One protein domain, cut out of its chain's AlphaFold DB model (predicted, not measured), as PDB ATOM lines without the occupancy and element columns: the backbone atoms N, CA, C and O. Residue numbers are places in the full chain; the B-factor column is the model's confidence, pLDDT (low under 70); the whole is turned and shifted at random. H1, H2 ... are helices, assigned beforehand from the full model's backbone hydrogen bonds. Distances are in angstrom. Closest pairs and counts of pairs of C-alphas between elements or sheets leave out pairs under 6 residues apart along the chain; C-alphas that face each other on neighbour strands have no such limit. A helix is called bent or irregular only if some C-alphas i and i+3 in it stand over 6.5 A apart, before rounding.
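Overview. This is residues 64 to 172 of the 172 residues of the protein "Lipoprotein, putative" of Mycoplasma capricolum subsp. capricolum (strain California kid / ATCC 27343 / NCTC 10154) (UniProt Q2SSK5). Three long helices, H1, H3 and H5, pack on one another at steep angles as a crossed core, with H6 across H3 at one end and the short H2 at H3's corner there. At the other end the first part of H5 reaches out beyond this core, and H4 and H5 make an open V; residues 133 to 139, of which 133 belongs to H4 and the others to the loop that joins the two helices, stick out. The printed part has 109 residues with six named helices, H1 to H6 in chain order, and no named strand; the class is all helix. The whole is only just compact, close to loose, with a radius of gyration of the C-alphas of 15.6 A, and elongated, spanning 44 by 26 by 25 A.

Along the chain. Find C-alpha 64 at (74.481, 121.252, 129.502); from there H1 runs through residues 64 to 83, 29.0 A long. After a tight link comes H2, residues 88 to 92, and after another H3, residues 95 to 113, 27.8 A long. H3 is irregular: C-alphas 96 and 99 are 7.5 A apart. H4, residues 120 to 133, is 19.9 A long. Look for C-alpha 141 at (81.403, 133.154, 117.824), where H5 begins; it runs to residue 161, 30.4 A. H6, residues 163 to 170, ends at C-alpha 170, (84.181, 97.230, 123.188).

Arrangement. Begin at H3, the hub. Its residues 104 to 112 touch H1, closest at the C-alphas of Gly 74 and Val 108, 4.6 A apart, at a steep tilt of 60 degrees, opposite ways. Its residues 103 to 110 touch H5, closest at the C-alphas of Leu 103 and Tyr 159, 5.9 A, at a steep tilt of 42 degrees, opposite ways. H6 touches H3 and is about perpendicular to it at 81 degrees; their closest C-alphas, Leu 100 and Ile 166, are 5.6 A apart. H2 touches H3 only at the corner, closest at the C-alphas of Tyr 92 and Ser 98, 5.1 A. H1 touches H5 with residues 66 to 70 alone, closest at the C-alphas of Asn 66 and His 153, 6.2 A. Farther out, H4 and H5 only just touch, with 3 pairs of C-alphas within 8 A, the closest being Lys 128 and Phe 141, 6.8 A. H3 and H4 are apart. Every O i to N i+4 pair is within hydrogen-bond range in H1, H2, H4, H5 and H6; in H3, 13 of 15 are.

Size, cuts and confidence. The two C-alphas farthest apart, Ser 138 and Gln 172, are 46.9 A apart. The printed part has no cut, and no link is long. The mean pLDDT of the printed part is 92.5; look at residue 136, the one residue under 70.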
ATOM      1  N   GLU A  64      73.988 121.757 128.216       95.56
ATOM      2  CA  GLU A  64      74.481 121.252 129.502       95.56
ATOM      3  C   GLU A  64      74.300 119.735 129.609       95.56
ATOM      4  O   GLU A  64      75.213 119.027 130.039       95.56
ATOM      5  N   GLU A  65      73.138 119.229 129.193       96.88
ATOM      6  CA  GLU A  65      72.856 117.794 129.192       96.88
ATOM      7  C   GLU A  65      73.778 117.062 128.217       96.88
ATOM      8  O   GLU A  65      74.430 116.091 128.603       96.88
ATOM      9  N   ASN A  66      73.914 117.560 126.982       96.81
ATOM     10  CA  ASN A  66      74.839 116.980 126.006       96.81
ATOM     11  C   ASN A  66      76.293 117.020 126.504       96.81
ATOM     12  O   ASN A  66      77.007 116.029 126.361       96.81
ATOM     13  N   PHE A  67      76.730 118.111 127.145       97.06
ATOM     14  CA  PHE A  67      78.053 118.202 127.774       97.06
ATOM     15  C   PHE A  67      78.257 117.097 128.820       97.06
ATOM     16  O   PHE A  67      79.264 116.386 128.795       97.06
ATOM     17  N   GLY A  68      77.282 116.907 129.714       97.19
ATOM     18  CA  GLY A  68      77.324 115.852 130.726       97.19
ATOM     19  C   GLY A  68      77.364 114.448 130.117       97.19
ATOM     20  O   GLY A  68      78.149 113.603 130.556       97.19
ATOM     21  N   LEU A  69      76.569 114.206 129.073       97.94
ATOM     22  CA  LEU A  69      76.519 112.925 128.368       97.94
ATOM     23  C   LEU A  69      77.821 112.623 127.625       97.94
ATOM     24  O   LEU A  69      78.330 111.514 127.755       97.94
ATOM     25  N   ILE A  70      78.410 113.599 126.928       98.00
ATOM     26  CA  ILE A  70      79.721 113.438 126.282       98.00
ATOM     27  C   ILE A  70      80.773 113.061 127.320       98.00
ATOM     28  O   ILE A  70      81.539 112.127 127.093       98.00
ATOM     29  N   LYS A  71      80.800 113.732 128.478       96.94
ATOM     30  CA  LYS A  71      81.751 113.383 129.539       96.94
ATOM     31  C   LYS A  71      81.532 111.973 130.077       96.94
ATOM     32  O   LYS A  71      82.494 111.229 130.243       96.94
ATOM     33  N   LYS A  72      80.277 111.595 130.323       97.12
ATOM     34  CA  LYS A  72      79.916 110.263 130.822       97.12
ATOM     35  C   LYS A  72      80.287 109.163 129.823       97.12
ATOM     36  O   LYS A  72      81.001 108.230 130.182       97.12
ATOM     37  N   TYR A  73      79.803 109.270 128.590       98.06
ATOM     38  CA  TYR A  73      80.019 108.266 127.549       98.06
ATOM     39  C   TYR A  73      81.471 108.240 127.089       98.06
ATOM     40  O   TYR A  73      82.038 107.168 126.922       98.06
ATOM     41  N   GLY A  74      82.106 109.400 126.950       97.25
ATOM     42  CA  GLY A  74      83.510 109.489 126.582       97.25
ATOM     43  C   GLY A  74      84.436 108.858 127.605       97.25
ATOM     44  O   GLY A  74      85.332 108.129 127.202       97.25
ATOM     45  N   ALA A  75      84.193 109.040 128.906       96.69
ATOM     46  CA  ALA A  75      84.970 108.354 129.937       96.69
ATOM     47  C   ALA A  75      84.791 106.822 129.882       96.69
ATOM     48  O   ALA A  75      85.784 106.092 129.920       96.69
ATOM     49  N   GLU A  76      83.550 106.332 129.745       97.44
ATOM     50  CA  GLU A  76      83.246 104.894 129.609       97.44
ATOM     51  C   GLU A  76      83.944 104.293 128.381       97.44
ATOM     52  O   GLU A  76      84.680 103.311 128.483       97.44
ATOM     53  N   VAL A  77      83.755 104.915 127.218       97.19
ATOM     54  CA  VAL A  77      84.296 104.432 125.947       97.19
ATOM     55  C   VAL A  77      85.817 104.546 125.910       97.19
ATOM     56  O   VAL A  77      86.473 103.616 125.452       97.19
ATOM     57  N   PHE A  78      86.395 105.640 126.416       95.75
ATOM     58  CA  PHE A  78      87.846 105.822 126.469       95.75
ATOM     59  C   PHE A  78      88.512 104.708 127.277       95.75
ATOM     60  O   PHE A  78      89.469 104.104 126.796       95.75
ATOM     61  N   SER A  79      87.967 104.379 128.453       95.56
ATOM     62  CA  SER A  79      88.490 103.293 129.287       95.56
ATOM     63  C   SER A  79      88.430 101.937 128.577       95.56
ATOM     64  O   SER A  79      89.377 101.155 128.673       95.56
ATOM     65  N   LEU A  80      87.342 101.649 127.854       96.44
ATOM     66  CA  LEU A  80      87.206 100.398 127.104       96.44
ATOM     67  C   LEU A  80      88.169 100.346 125.910       96.44
ATOM     68  O   LEU A  80      88.858  99.348 125.712       96.44
ATOM     69  N   LEU A  81      88.282 101.434 125.148       93.44
ATOM     70  CA  LEU A  81      89.219 101.525 124.027       93.44
ATOM     71  C   LEU A  81      90.675 101.395 124.476       93.44
ATOM     72  O   LEU A  81      91.468 100.750 123.792       93.44
ATOM     73  N   GLU A  82      91.030 101.962 125.629       91.75
ATOM     74  CA  GLU A  82      92.365 101.808 126.203       91.75
ATOM     75  C   GLU A  82      92.672 100.340 126.526       91.75
ATOM     76  O   GLU A  82      93.767  99.865 126.218       91.75
ATOM     77  N   SER A  83      91.691  99.590 127.046       91.75
ATOM     78  CA  SER A  83      91.838  98.149 127.298       91.75
ATOM     79  C   SER A  83      91.989  97.314 126.019       91.75
ATOM     80  O   SER A  83      92.638  96.268 126.026       91.75
ATOM     81  N   LEU A  84      91.453  97.806 124.898       91.38
ATOM     82  CA  LEU A  84      91.486  97.152 123.588       91.38
ATOM     83  C   LEU A  84      92.616  97.623 122.679       91.38
ATOM     84  O   LEU A  84      92.686  97.198 121.527       91.38
ATOM     85  N   LYS A  85      93.501  98.494 123.160       88.75
ATOM     86  CA  LYS A  85      94.479  99.213 122.338       88.75
ATOM     87  C   LYS A  85      95.262  98.335 121.356       88.75
ATOM     88  O   LYS A  85      95.484  98.757 120.225       88.75
ATOM     89  N   ASP A  86      95.655  97.132 121.766       90.00
ATOM     90  CA  ASP A  86      96.455  96.231 120.928       90.00
ATOM     91  C   ASP A  86      95.624  95.506 119.852       90.00
ATOM     92  O   ASP A  86      96.168  95.090 118.833       90.00
ATOM     93  N   LYS A  87      94.304  95.394 120.043       91.31
ATOM     94  CA  LYS A  87      93.360  94.725 119.128       91.31
ATOM     95  C   LYS A  87      92.467  95.701 118.359       91.31
ATOM     96  O   LYS A  87      91.738  95.291 117.458       91.31
ATOM     97  N   PHE A  88      92.496  96.987 118.708       89.69
ATOM     98  CA  PHE A  88      91.586  97.994 118.165       89.69
ATOM     99  C   PHE A  88      91.656  98.077 116.638       89.69
ATOM    100  O   PHE A  88      90.625  98.067 115.975       89.69
ATOM    101  N   GLU A  89      92.865  98.079 116.077       89.31
ATOM    102  CA  GLU A  89      93.087  98.132 114.627       89.31
ATOM    103  C   GLU A  89      92.462  96.929 113.896       89.31
ATOM    104  O   GLU A  89      91.890  97.071 112.816       89.31
ATOM    105  N   GLU A  90      92.538  95.734 114.489       92.06
ATOM    106  CA  GLU A  90      91.933  94.520 113.930       92.06
ATOM    107  C   GLU A  90      90.405  94.572 113.999       92.06
ATOM    108  O   GLU A  90      89.727  94.196 113.043       92.06
ATOM    109  N   LEU A  91      89.856  95.072 115.111       91.25
ATOM    110  CA  LEU A  91      88.416  95.265 115.275       91.25
ATOM    111  C   LEU A  91      87.871  96.326 114.315       91.25
ATOM    112  O   LEU A  91      86.785  96.130 113.775       91.25
ATOM    113  N   TYR A  92      88.622  97.406 114.080       89.19
ATOM    114  CA  TYR A  92      88.240  98.518 113.207       89.19
ATOM    115  C   TYR A  92      88.218  98.137 111.723       89.19
ATOM    116  O   TYR A  92      87.383  98.629 110.967       89.19
ATOM    117  N   LYS A  93      89.097  97.220 111.298       91.81
ATOM    118  CA  LYS A  93      89.147  96.719 109.912       91.81
ATOM    119  C   LYS A  93      87.949  95.860 109.516       91.81
ATOM    120  O   LYS A  93      87.724  95.667 108.323       91.81
ATOM    121  N   LYS A  94      87.196  95.338 110.485       93.19
ATOM    122  CA  LYS A  94      85.981  94.561 110.230       93.19
ATOM    123  C   LYS A  94      84.856  95.497 109.761       93.19
ATOM    124  O   LYS A  94      84.470  96.379 110.533       93.19
ATOM    125  N   PRO A  95      84.322  95.341 108.533       90.50
ATOM    126  CA  PRO A  95      83.299  96.239 107.992       90.50
ATOM    127  C   PRO A  95      82.048  96.356 108.868       90.50
ATOM    128  O   PRO A  95      81.446  97.421 108.936       90.50
ATOM    129  N   GLU A  96      81.678  95.287 109.572       91.56
ATOM    130  CA  GLU A  96      80.540  95.262 110.493       91.56
ATOM    131  C   GLU A  96      80.737  96.130 111.750       91.56
ATOM    132  O   GLU A  96      79.760  96.495 112.402       91.56
ATOM    133  N   ASN A  97      81.983  96.484 112.081       93.12
ATOM    134  CA  ASN A  97      82.329  97.249 113.279       93.12
ATOM    135  C   ASN A  97      82.728  98.697 112.982       93.12
ATOM    136  O   ASN A  97      82.701  99.519 113.897       93.12
ATOM    137  N   SER A  98      83.146  99.015 111.754       91.19
ATOM    138  CA  SER A  98      83.837 100.274 111.438       91.19
ATOM    139  C   SER A  98      83.009 101.515 111.790       91.19
ATOM    140  O   SER A  98      83.504 102.398 112.487       91.19
ATOM    141  N   GLU A  99      81.732 101.557 111.400       94.12
ATOM    142  CA  GLU A  99      80.837 102.677 111.724       94.12
ATOM    143  C   GLU A  99      80.544 102.770 113.232       94.12
ATOM    144  O   GLU A  99      80.527 103.863 113.797       94.12
ATOM    145  N   LEU A 100      80.395 101.636 113.924       96.38
ATOM    146  CA  LEU A 100      80.166 101.607 115.377       96.38
ATOM    147  C   LEU A 100      81.395 102.111 116.150       96.38
ATOM    148  O   LEU A 100      81.278 102.905 117.085       96.38
ATOM    149  N   LEU A 101      82.588 101.685 115.738       94.88
ATOM    150  CA  LEU A 101      83.847 102.121 116.341       94.88
ATOM    151  C   LEU A 101      84.189 103.568 115.985       94.88
ATOM    152  O   LEU A 101      84.814 104.259 116.791       94.88
ATOM    153  N   LYS A 102      83.739 104.062 114.830       94.62
ATOM    154  CA  LYS A 102      83.806 105.481 114.487       94.62
ATOM    155  C   LYS A 102      82.947 106.323 115.429       94.62
ATOM    156  O   LYS A 102      83.479 107.257 116.016       94.62
ATOM    157  N   LEU A 103      81.693 105.942 115.684       96.56
ATOM    158  CA  LEU A 103      80.840 106.631 116.668       96.56
ATOM    159  C   LEU A 103      81.459 106.632 118.076       96.56
ATOM    160  O   LEU A 103      81.446 107.652 118.767       96.56
ATOM    161  N   ALA A 104      82.042 105.506 118.496       96.12
ATOM    162  CA  ALA A 104      82.779 105.416 119.756       96.12
ATOM    163  C   ALA A 104      83.967 106.398 119.794       96.12
ATOM    164  O   ALA A 104      84.183 107.098 120.785       96.12
ATOM    165  N   THR A 105      84.709 106.478 118.692       94.44
ATOM    166  CA  THR A 105      85.859 107.374 118.544       94.44
ATOM    167  C   THR A 105      85.438 108.843 118.549       94.44
ATOM    168  O   THR A 105      86.073 109.646 119.232       94.44
ATOM    169  N   ASP A 106      84.349 109.199 117.864       95.44
ATOM    170  CA  ASP A 106      83.807 110.563 117.826       95.44
ATOM    171  C   ASP A 106      83.448 111.051 119.240       95.44
ATOM    172  O   ASP A 106      83.828 112.153 119.644       95.44
ATOM    173  N   ILE A 107      82.796 110.203 120.045       97.50
ATOM    174  CA  ILE A 107      82.473 110.508 121.447       97.50
ATOM    175  C   ILE A 107      83.734 110.716 122.294       97.50
ATOM    176  O   ILE A 107      83.796 111.661 123.085       97.50
ATOM    177  N   VAL A 108      84.764 109.885 122.116       96.25
ATOM    178  CA  VAL A 108      86.038 110.039 122.838       96.25
ATOM    179  C   VAL A 108      86.769 111.316 122.438       96.25
ATOM    180  O   VAL A 108      87.298 112.009 123.307       96.25
ATOM    181  N   GLN A 109      86.770 111.674 121.155       93.94
ATOM    182  CA  GLN A 109      87.370 112.923 120.686       93.94
ATOM    183  C   GLN A 109      86.662 114.146 121.270       93.94
ATOM    184  O   GLN A 109      87.321 115.106 121.676       93.94
ATOM    185  N   LEU A 110      85.327 114.123 121.331       95.12
ATOM    186  CA  LEU A 110      84.568 115.173 122.004       95.12
ATOM    187  C   LEU A 110      84.948 115.246 123.483       95.12
ATOM    188  O   LEU A 110      85.307 116.318 123.954       95.12
ATOM    189  N   TYR A 111      84.976 114.118 124.189       95.81
ATOM    190  CA  TYR A 111      85.380 114.062 125.595       95.81
ATOM    191  C   TYR A 111      86.778 114.625 125.857       95.81
ATOM    192  O   TYR A 111      86.945 115.415 126.782       95.81
ATOM    193  N   GLN A 112      87.762 114.307 125.015       93.31
ATOM    194  CA  GLN A 112      89.118 114.849 125.137       93.31
ATOM    195  C   GLN A 112      89.166 116.372 124.958       93.31
ATOM    196  O   GLN A 112      89.949 117.044 125.623       93.31
ATOM    197  N   LYS A 113      88.305 116.950 124.108       89.81
ATOM    198  CA  LYS A 113      88.173 118.415 123.994       89.81
ATOM    199  C   LYS A 113      87.579 119.047 125.255       89.81
ATOM    200  O   LYS A 113      87.813 120.227 125.506       89.81
ATOM    201  N   LEU A 114      86.822 118.275 126.036       92.12
ATOM    202  CA  LEU A 114      86.255 118.696 127.318       92.12
ATOM    203  C   LEU A 114      87.181 118.414 128.506       92.12
ATOM    204  O   LEU A 114      86.785 118.657 129.649       92.12
ATOM    205  N   ASP A 115      88.384 117.890 128.264       84.19
ATOM    206  CA  ASP A 115      89.293 117.499 129.333       84.19
ATOM    207  C   ASP A 115      89.654 118.688 130.239       84.19
ATOM    208  O   ASP A 115      89.866 119.821 129.791       84.19
ATOM    209  N   GLY A 116      89.661 118.429 131.545       85.94
ATOM    210  CA  GLY A 116      89.867 119.439 132.583       85.94
ATOM    211  C   GLY A 116      88.736 120.464 132.764       85.94
ATOM    212  O   GLY A 116      88.839 121.299 133.658       85.94
ATOM    213  N   LEU A 117      87.656 120.419 131.972       92.31
ATOM    214  CA  LEU A 117      86.517 121.339 132.094       92.31
ATOM    215  C   LEU A 117      85.393 120.698 132.901       92.31
ATOM    216  O   LEU A 117      84.976 119.569 132.628       92.31
ATOM    217  N   THR A 118      84.868 121.403 133.900       91.44
ATOM    218  CA  THR A 118      83.830 120.869 134.796       91.44
ATOM    219  C   THR A 118      82.426 121.280 134.378       91.44
ATOM    220  O   THR A 118      81.489 120.511 134.589       91.44
ATOM    221  N   THR A 119      82.280 122.439 133.730       93.81
ATOM    222  CA  THR A 119      80.983 122.989 133.312       93.81
ATOM    223  C   THR A 119      80.994 123.485 131.868       93.81
ATOM    224  O   THR A 119      82.039 123.840 131.319       93.81
ATOM    225  N   ILE A 120      79.803 123.589 131.269       92.75
ATOM    226  CA  ILE A 120      79.642 124.191 129.939       92.75
ATOM    227  C   ILE A 120      80.078 125.664 129.915       92.75
ATOM    228  O   ILE A 120      80.656 126.120 128.937       92.75
ATOM    229  N   ASN A 121      79.881 126.402 131.013       93.19
ATOM    230  CA  ASN A 121      80.258 127.814 131.097       93.19
ATOM    231  C   ASN A 121      81.783 127.998 131.070       93.19
ATOM    232  O   ASN A 121      82.284 128.963 130.494       93.19
ATOM    233  N   GLU A 122      82.535 127.088 131.698       93.88
ATOM    234  CA  GLU A 122      84.000 127.067 131.603       93.88
ATOM    235  C   GLU A 122      84.454 126.774 130.176       93.88
ATOM    236  O   GLU A 122      85.348 127.459 129.668       93.88
ATOM    237  N   PHE A 123      83.802 125.804 129.526       92.44
ATOM    238  CA  PHE A 123      84.030 125.501 128.119       92.44
ATOM    239  C   PHE A 123      83.805 126.737 127.246       92.44
ATOM    240  O   PHE A 123      84.731 127.166 126.565       92.44
ATOM    241  N   GLU A 124      82.634 127.370 127.319       91.25
ATOM    242  CA  GLU A 124      82.298 128.537 126.497       91.25
ATOM    243  C   GLU A 124      83.265 129.702 126.715       91.25
ATOM    244  O   GLU A 124      83.714 130.313 125.748       91.25
ATOM    245  N   LYS A 125      83.655 129.990 127.964       91.88
ATOM    246  CA  LYS A 125      84.624 131.057 128.269       91.88
ATOM    247  C   LYS A 125      85.997 130.777 127.667       91.88
ATOM    248  O   LYS A 125      86.575 131.656 127.023       91.88
ATOM    249  N   LYS A 126      86.527 129.568 127.881       89.62
ATOM    250  CA  LYS A 126      87.836 129.165 127.351       89.62
ATOM    251  C   LYS A 126      87.815 129.181 125.825       89.62
ATOM    252  O   LYS A 126      88.675 129.796 125.198       89.62
ATOM    253  N   PHE A 127      86.785 128.577 125.248       88.94
ATOM    254  CA  PHE A 127      86.638 128.414 123.813       88.94
ATOM    255  C   PHE A 127      86.393 129.744 123.094       88.94
ATOM    256  O   PHE A 127      86.994 129.986 122.052       88.94
ATOM    257  N   LYS A 128      85.613 130.663 123.681       91.19
ATOM    258  CA  LYS A 128      85.459 132.034 123.173       91.19
ATOM    259  C   LYS A 128      86.785 132.784 123.155       91.19
ATOM    260  O   LYS A 128      87.129 133.377 122.137       91.19
ATOM    261  N   SER A 129      87.561 132.706 124.240       87.56
ATOM    262  CA  SER A 129      88.880 133.347 124.299       87.56
ATOM    263  C   SER A 129      89.834 132.805 123.229       87.56
ATOM    264  O   SER A 129      90.551 133.577 122.595       87.56
ATOM    265  N   GLU A 130      89.853 131.488 123.017       86.88
ATOM    266  CA  GLU A 130      90.672 130.852 121.980       86.88
ATOM    267  C   GLU A 130      90.200 131.211 120.565       86.88
ATOM    268  O   GLU A 130      91.028 131.499 119.699       86.88
ATOM    269  N   TYR A 131      88.887 131.250 120.335       86.69
ATOM    270  CA  TYR A 131      88.292 131.636 119.059       86.69
ATOM    271  C   TYR A 131      88.626 133.085 118.687       86.69
ATOM    272  O   TYR A 131      89.077 133.352 117.576       86.69
ATOM    273  N   GLU A 132      88.459 134.022 119.623       86.69
ATOM    274  CA  GLU A 132      88.735 135.446 119.401       86.69
ATOM    275  C   GLU A 132      90.220 135.710 119.108       86.69
ATOM    276  O   GLU A 132      90.533 136.521 118.237       86.69
ATOM    277  N   LYS A 133      91.137 134.986 119.765       85.94
ATOM    278  CA  LYS A 133      92.590 135.089 119.520       85.94
ATOM    279  C   LYS A 133      93.009 134.600 118.136       85.94
ATOM    280  O   LYS A 133      93.970 135.116 117.576       85.94
ATOM    281  N   ASN A 134      92.309 133.603 117.601       81.00
ATOM    282  CA  ASN A 134      92.663 132.924 116.353       81.00
ATOM    283  C   ASN A 134      91.700 133.259 115.206       81.00
ATOM    284  O   ASN A 134      91.628 132.525 114.218       81.00
ATOM    285  N   LYS A 135      90.923 134.341 115.337       73.12
ATOM    286  CA  LYS A 135      89.837 134.664 114.414       73.12
ATOM    287  C   LYS A 135      90.373 134.991 113.018       73.12
ATOM    288  O   LYS A 135      90.757 136.118 112.727       73.12
ATOM    289  N   SER A 136      90.336 133.999 112.137       67.38
ATOM    290  CA  SER A 136      90.552 134.139 110.692       67.38
ATOM    291  C   SER A 136      89.247 134.080 109.894       67.38
ATOM    292  O   SER A 136      89.225 134.429 108.716       67.38
ATOM    293  N   SER A 137      88.151 133.645 110.527       73.44
ATOM    294  CA  SER A 137      86.850 133.479 109.878       73.44
ATOM    295  C   SER A 137      85.982 134.733 110.005       73.44
ATOM    296  O   SER A 137      85.984 135.399 111.044       73.44
ATOM    297  N   SER A 138      85.170 135.001 108.979       80.00
ATOM    298  CA  SER A 138      84.107 136.015 109.010       80.00
ATOM    299  C   SER A 138      82.959 135.659 109.958       80.00
ATOM    300  O   SER A 138      82.173 136.535 110.320       80.00
ATOM    301  N   LYS A 139      82.873 134.392 110.371       86.69
ATOM    302  CA  LYS A 139      81.824 133.870 111.238       86.69
ATOM    303  C   LYS A 139      81.827 134.551 112.610       86.69
ATOM    304  O   LYS A 139      82.869 134.994 113.105       86.69
ATOM    305  N   SER A 140      80.654 134.663 113.227       89.62
ATOM    306  CA  SER A 140      80.556 135.079 114.631       89.62
ATOM    307  C   SER A 140      80.844 133.901 115.567       89.62
ATOM    308  O   SER A 140      80.702 132.739 115.181       89.62
ATOM    309  N   PHE A 141      81.239 134.197 116.810       88.94
ATOM    310  CA  PHE A 141      81.403 133.154 117.824       88.94
ATOM    311  C   PHE A 141      80.083 132.423 118.081       88.94
ATOM    312  O   PHE A 141      80.082 131.200 118.143       88.94
ATOM    313  N   ASP A 142      78.969 133.150 118.163       90.12
ATOM    314  CA  ASP A 142      77.660 132.563 118.460       90.12
ATOM    315  C   ASP A 142      77.247 131.565 117.370       90.12
ATOM    316  O   ASP A 142      76.912 130.419 117.663       90.12
ATOM    317  N   GLU A 143      77.388 131.944 116.099       89.88
ATOM    318  CA  GLU A 143      77.079 131.076 114.957       89.88
ATOM    319  C   GLU A 143      78.016 129.856 114.887       89.88
ATOM    320  O   GLU A 143      77.604 128.755 114.525       89.88
ATOM    321  N   PHE A 144      79.291 130.020 115.241       89.25
ATOM    322  CA  PHE A 144      80.226 128.901 115.369       89.25
ATOM    323  C   PHE A 144      79.862 127.966 116.534       89.25
ATOM    324  O   PHE A 144      79.855 126.747 116.367       89.25
ATOM    325  N   SER A 145      79.531 128.526 117.697       89.75
ATOM    326  CA  SER A 145      79.186 127.769 118.901       89.75
ATOM    327  C   SER A 145      77.899 126.967 118.722       89.75
ATOM    328  O   SER A 145      77.855 125.801 119.107       89.75
ATOM    329  N   ASN A 146      76.898 127.534 118.045       91.56
ATOM    330  CA  ASN A 146      75.659 126.834 117.728       91.56
ATOM    331  C   ASN A 146      75.928 125.605 116.852       91.56
ATOM    332  O   ASN A 146      75.483 124.514 117.192       91.56
ATOM    333  N   GLU A 147      76.728 125.732 115.789       91.69
ATOM    334  CA  GLU A 147      77.111 124.571 114.971       91.69
ATOM    335  C   GLU A 147      77.851 123.498 115.769       91.69
ATOM    336  O   GLU A 147      77.625 122.306 115.561       91.69
ATOM    337  N   LEU A 148      78.730 123.904 116.686       90.81
ATOM    338  CA  LEU A 148      79.424 122.960 117.552       90.81
ATOM    339  C   LEU A 148      78.436 122.194 118.445       90.81
ATOM    340  O   LEU A 148      78.545 120.973 118.569       90.81
ATOM    341  N   PHE A 149      77.475 122.884 119.058       93.19
ATOM    342  CA  PHE A 149      76.495 122.247 119.934       93.19
ATOM    343  C   PHE A 149      75.511 121.353 119.175       93.19
ATOM    344  O   PHE A 149      75.152 120.291 119.685       93.19
ATOM    345  N   GLU A 150      75.167 121.694 117.934       93.25
ATOM    346  CA  GLU A 150      74.420 120.801 117.040       93.25
ATOM    347  C   GLU A 150      75.213 119.526 116.714       93.25
ATOM    348  O   GLU A 150      74.681 118.414 116.754       93.25
ATOM    349  N   GLN A 151      76.523 119.646 116.466       92.88
ATOM    350  CA  GLN A 151      77.385 118.476 116.264       92.88
ATOM    351  C   GLN A 151      77.441 117.584 117.508       92.88
ATOM    352  O   GLN A 151      77.395 116.359 117.386       92.88
ATOM    353  N   TRP A 152      77.509 118.178 118.702       94.94
ATOM    354  CA  TRP A 152      77.467 117.434 119.963       94.94
ATOM    355  C   TRP A 152      76.146 116.700 120.131       94.94
ATOM    356  O   TRP A 152      76.140 115.511 120.450       94.94
ATOM    357  N   HIS A 153      75.035 117.388 119.873       95.81
ATOM    358  CA  HIS A 153      73.708 116.800 119.956       95.81
ATOM    359  C   HIS A 153      73.568 115.592 119.022       95.81
ATOM    360  O   HIS A 153      73.127 114.518 119.445       95.81
ATOM    361  N   LYS A 154      74.021 115.736 117.772       94.94
ATOM    362  CA  LYS A 154      74.030 114.651 116.789       94.94
ATOM    363  C   LYS A 154      74.912 113.483 117.231       94.94
ATOM    364  O   LYS A 154      74.460 112.343 117.183       94.94
ATOM    365  N   ALA A 155      76.137 113.749 117.684       95.75
ATOM    366  CA  ALA A 155      77.070 112.706 118.111       95.75
ATOM    367  C   ALA A 155      76.519 111.891 119.290       95.75
ATOM    368  O   ALA A 155      76.535 110.662 119.250       95.75
ATOM    369  N   VAL A 156      75.972 112.567 120.306       97.19
ATOM    370  CA  VAL A 156      75.329 111.913 121.456       97.19
ATOM    371  C   VAL A 156      74.145 111.065 121.001       97.19
ATOM    372  O   VAL A 156      74.028 109.910 121.401       97.19
ATOM    373  N   THR A 157      73.294 111.611 120.134       96.56
ATOM    374  CA  THR A 157      72.096 110.920 119.647       96.56
ATOM    375  C   THR A 157      72.433 109.665 118.844       96.56
ATOM    376  O   THR A 157      71.850 108.609 119.084       96.56
ATOM    377  N   GLU A 158      73.380 109.746 117.909       96.56
ATOM    378  CA  GLU A 158      73.794 108.584 117.113       96.56
ATOM    379  C   GLU A 158      74.517 107.533 117.962       96.56
ATOM    380  O   GLU A 158      74.272 106.336 117.795       96.56
ATOM    381  N   TYR A 159      75.338 107.958 118.928       97.25
ATOM    382  CA  TYR A 159      75.955 107.040 119.881       97.25
ATOM    383  C   TYR A 159      74.905 106.284 120.700       97.25
ATOM    384  O   TYR A 159      74.978 105.064 120.811       97.25
ATOM    385  N   GLU A 160      73.907 106.974 121.253       97.12
ATOM    386  CA  GLU A 160      72.880 106.341 122.085       97.12
ATOM    387  C   GLU A 160      72.038 105.324 121.319       97.12
ATOM    388  O   GLU A 160      71.778 104.244 121.846       97.12
ATOM    389  N   LYS A 161      71.679 105.623 120.063       97.12
ATOM    390  CA  LYS A 161      70.971 104.676 119.185       97.12
ATOM    391  C   LYS A 161      71.725 103.358 119.010       97.12
ATOM    392  O   LYS A 161      71.102 102.317 118.834       97.12
ATOM    393  N   GLN A 162      73.055 103.407 119.029       97.75
ATOM    394  CA  GLN A 162      73.930 102.264 118.769       97.75
ATOM    395  C   GLN A 162      74.677 101.778 120.016       97.75
ATOM    396  O   GLN A 162      75.546 100.909 119.912       97.75
ATOM    397  N   LYS A 163      74.354 102.315 121.198       97.44
ATOM    398  CA  LYS A 163      75.164 102.155 122.409       97.44
ATOM    399  C   LYS A 163      75.418 100.694 122.752       97.44
ATOM    400  O   LYS A 163      76.561 100.315 122.990       97.44
ATOM    401  N   ASP A 164      74.379  99.868 122.751       97.81
ATOM    402  CA  ASP A 164      74.506  98.461 123.138       97.81
ATOM    403  C   ASP A 164      75.365  97.670 122.145       97.81
ATOM    404  O   ASP A 164      76.222  96.882 122.553       97.81
ATOM    405  N   SER A 165      75.208  97.937 120.845       97.69
ATOM    406  CA  SER A 165      76.037  97.355 119.783       97.69
ATOM    407  C   SER A 165      77.504  97.760 119.933       97.69
ATOM    408  O   SER A 165      78.392  96.909 119.866       97.69
ATOM    409  N   ILE A 166      77.760  99.043 120.203       97.75
ATOM    410  CA  ILE A 166      79.103  99.574 120.451       97.75
ATOM    411  C   ILE A 166      79.717  98.890 121.676       97.75
ATOM    412  O   ILE A 166      80.807  98.325 121.595       97.75
ATOM    413  N   LEU A 167      79.010  98.877 122.809       97.31
ATOM    414  CA  LEU A 167      79.516  98.291 124.051       97.31
ATOM    415  C   LEU A 167      79.756  96.782 123.932       97.31
ATOM    416  O   LEU A 167      80.679  96.271 124.562       97.31
ATOM    417  N   LYS A 168      78.980  96.070 123.111       96.25
ATOM    418  CA  LYS A 168      79.206  94.648 122.825       96.25
ATOM    419  C   LYS A 168      80.525  94.396 122.092       96.25
ATOM    420  O   LYS A 168      81.139  93.357 122.317       96.25
ATOM    421  N   ILE A 169      80.955  95.308 121.219       95.44
ATOM    422  CA  ILE A 169      82.264  95.223 120.551       95.44
ATOM    423  C   ILE A 169      83.372  95.593 121.537       95.44
ATOM    424  O   ILE A 169      84.385  94.906 121.619       95.44
ATOM    425  N   LEU A 170      83.160  96.660 122.309       95.00
ATOM    426  CA  LEU A 170      84.181  97.230 123.188       95.00
ATOM    427  C   LEU A 170      84.485  96.405 124.450       95.00
ATOM    428  O   LEU A 170      85.476  96.676 125.121       95.00
ATOM    429  N   LYS A 171      83.639  95.433 124.802       94.31
ATOM    430  CA  LYS A 171      83.793  94.577 125.994       94.31
ATOM    431  C   LYS A 171      84.309  93.160 125.682       94.31
ATOM    432  O   LYS A 171      84.185  92.287 126.537       94.31
ATOM    433  N   GLN A 172      84.815  92.919 124.469       84.88
ATOM    434  CA  GLN A 172      85.385  91.625 124.043       84.88
ATOM    435  C   GLN A 172      86.827  91.442 124.515       84.88
ATOM    436  O   GLN A 172      87.203  90.287 124.810       84.88
TER     437      GLN A 172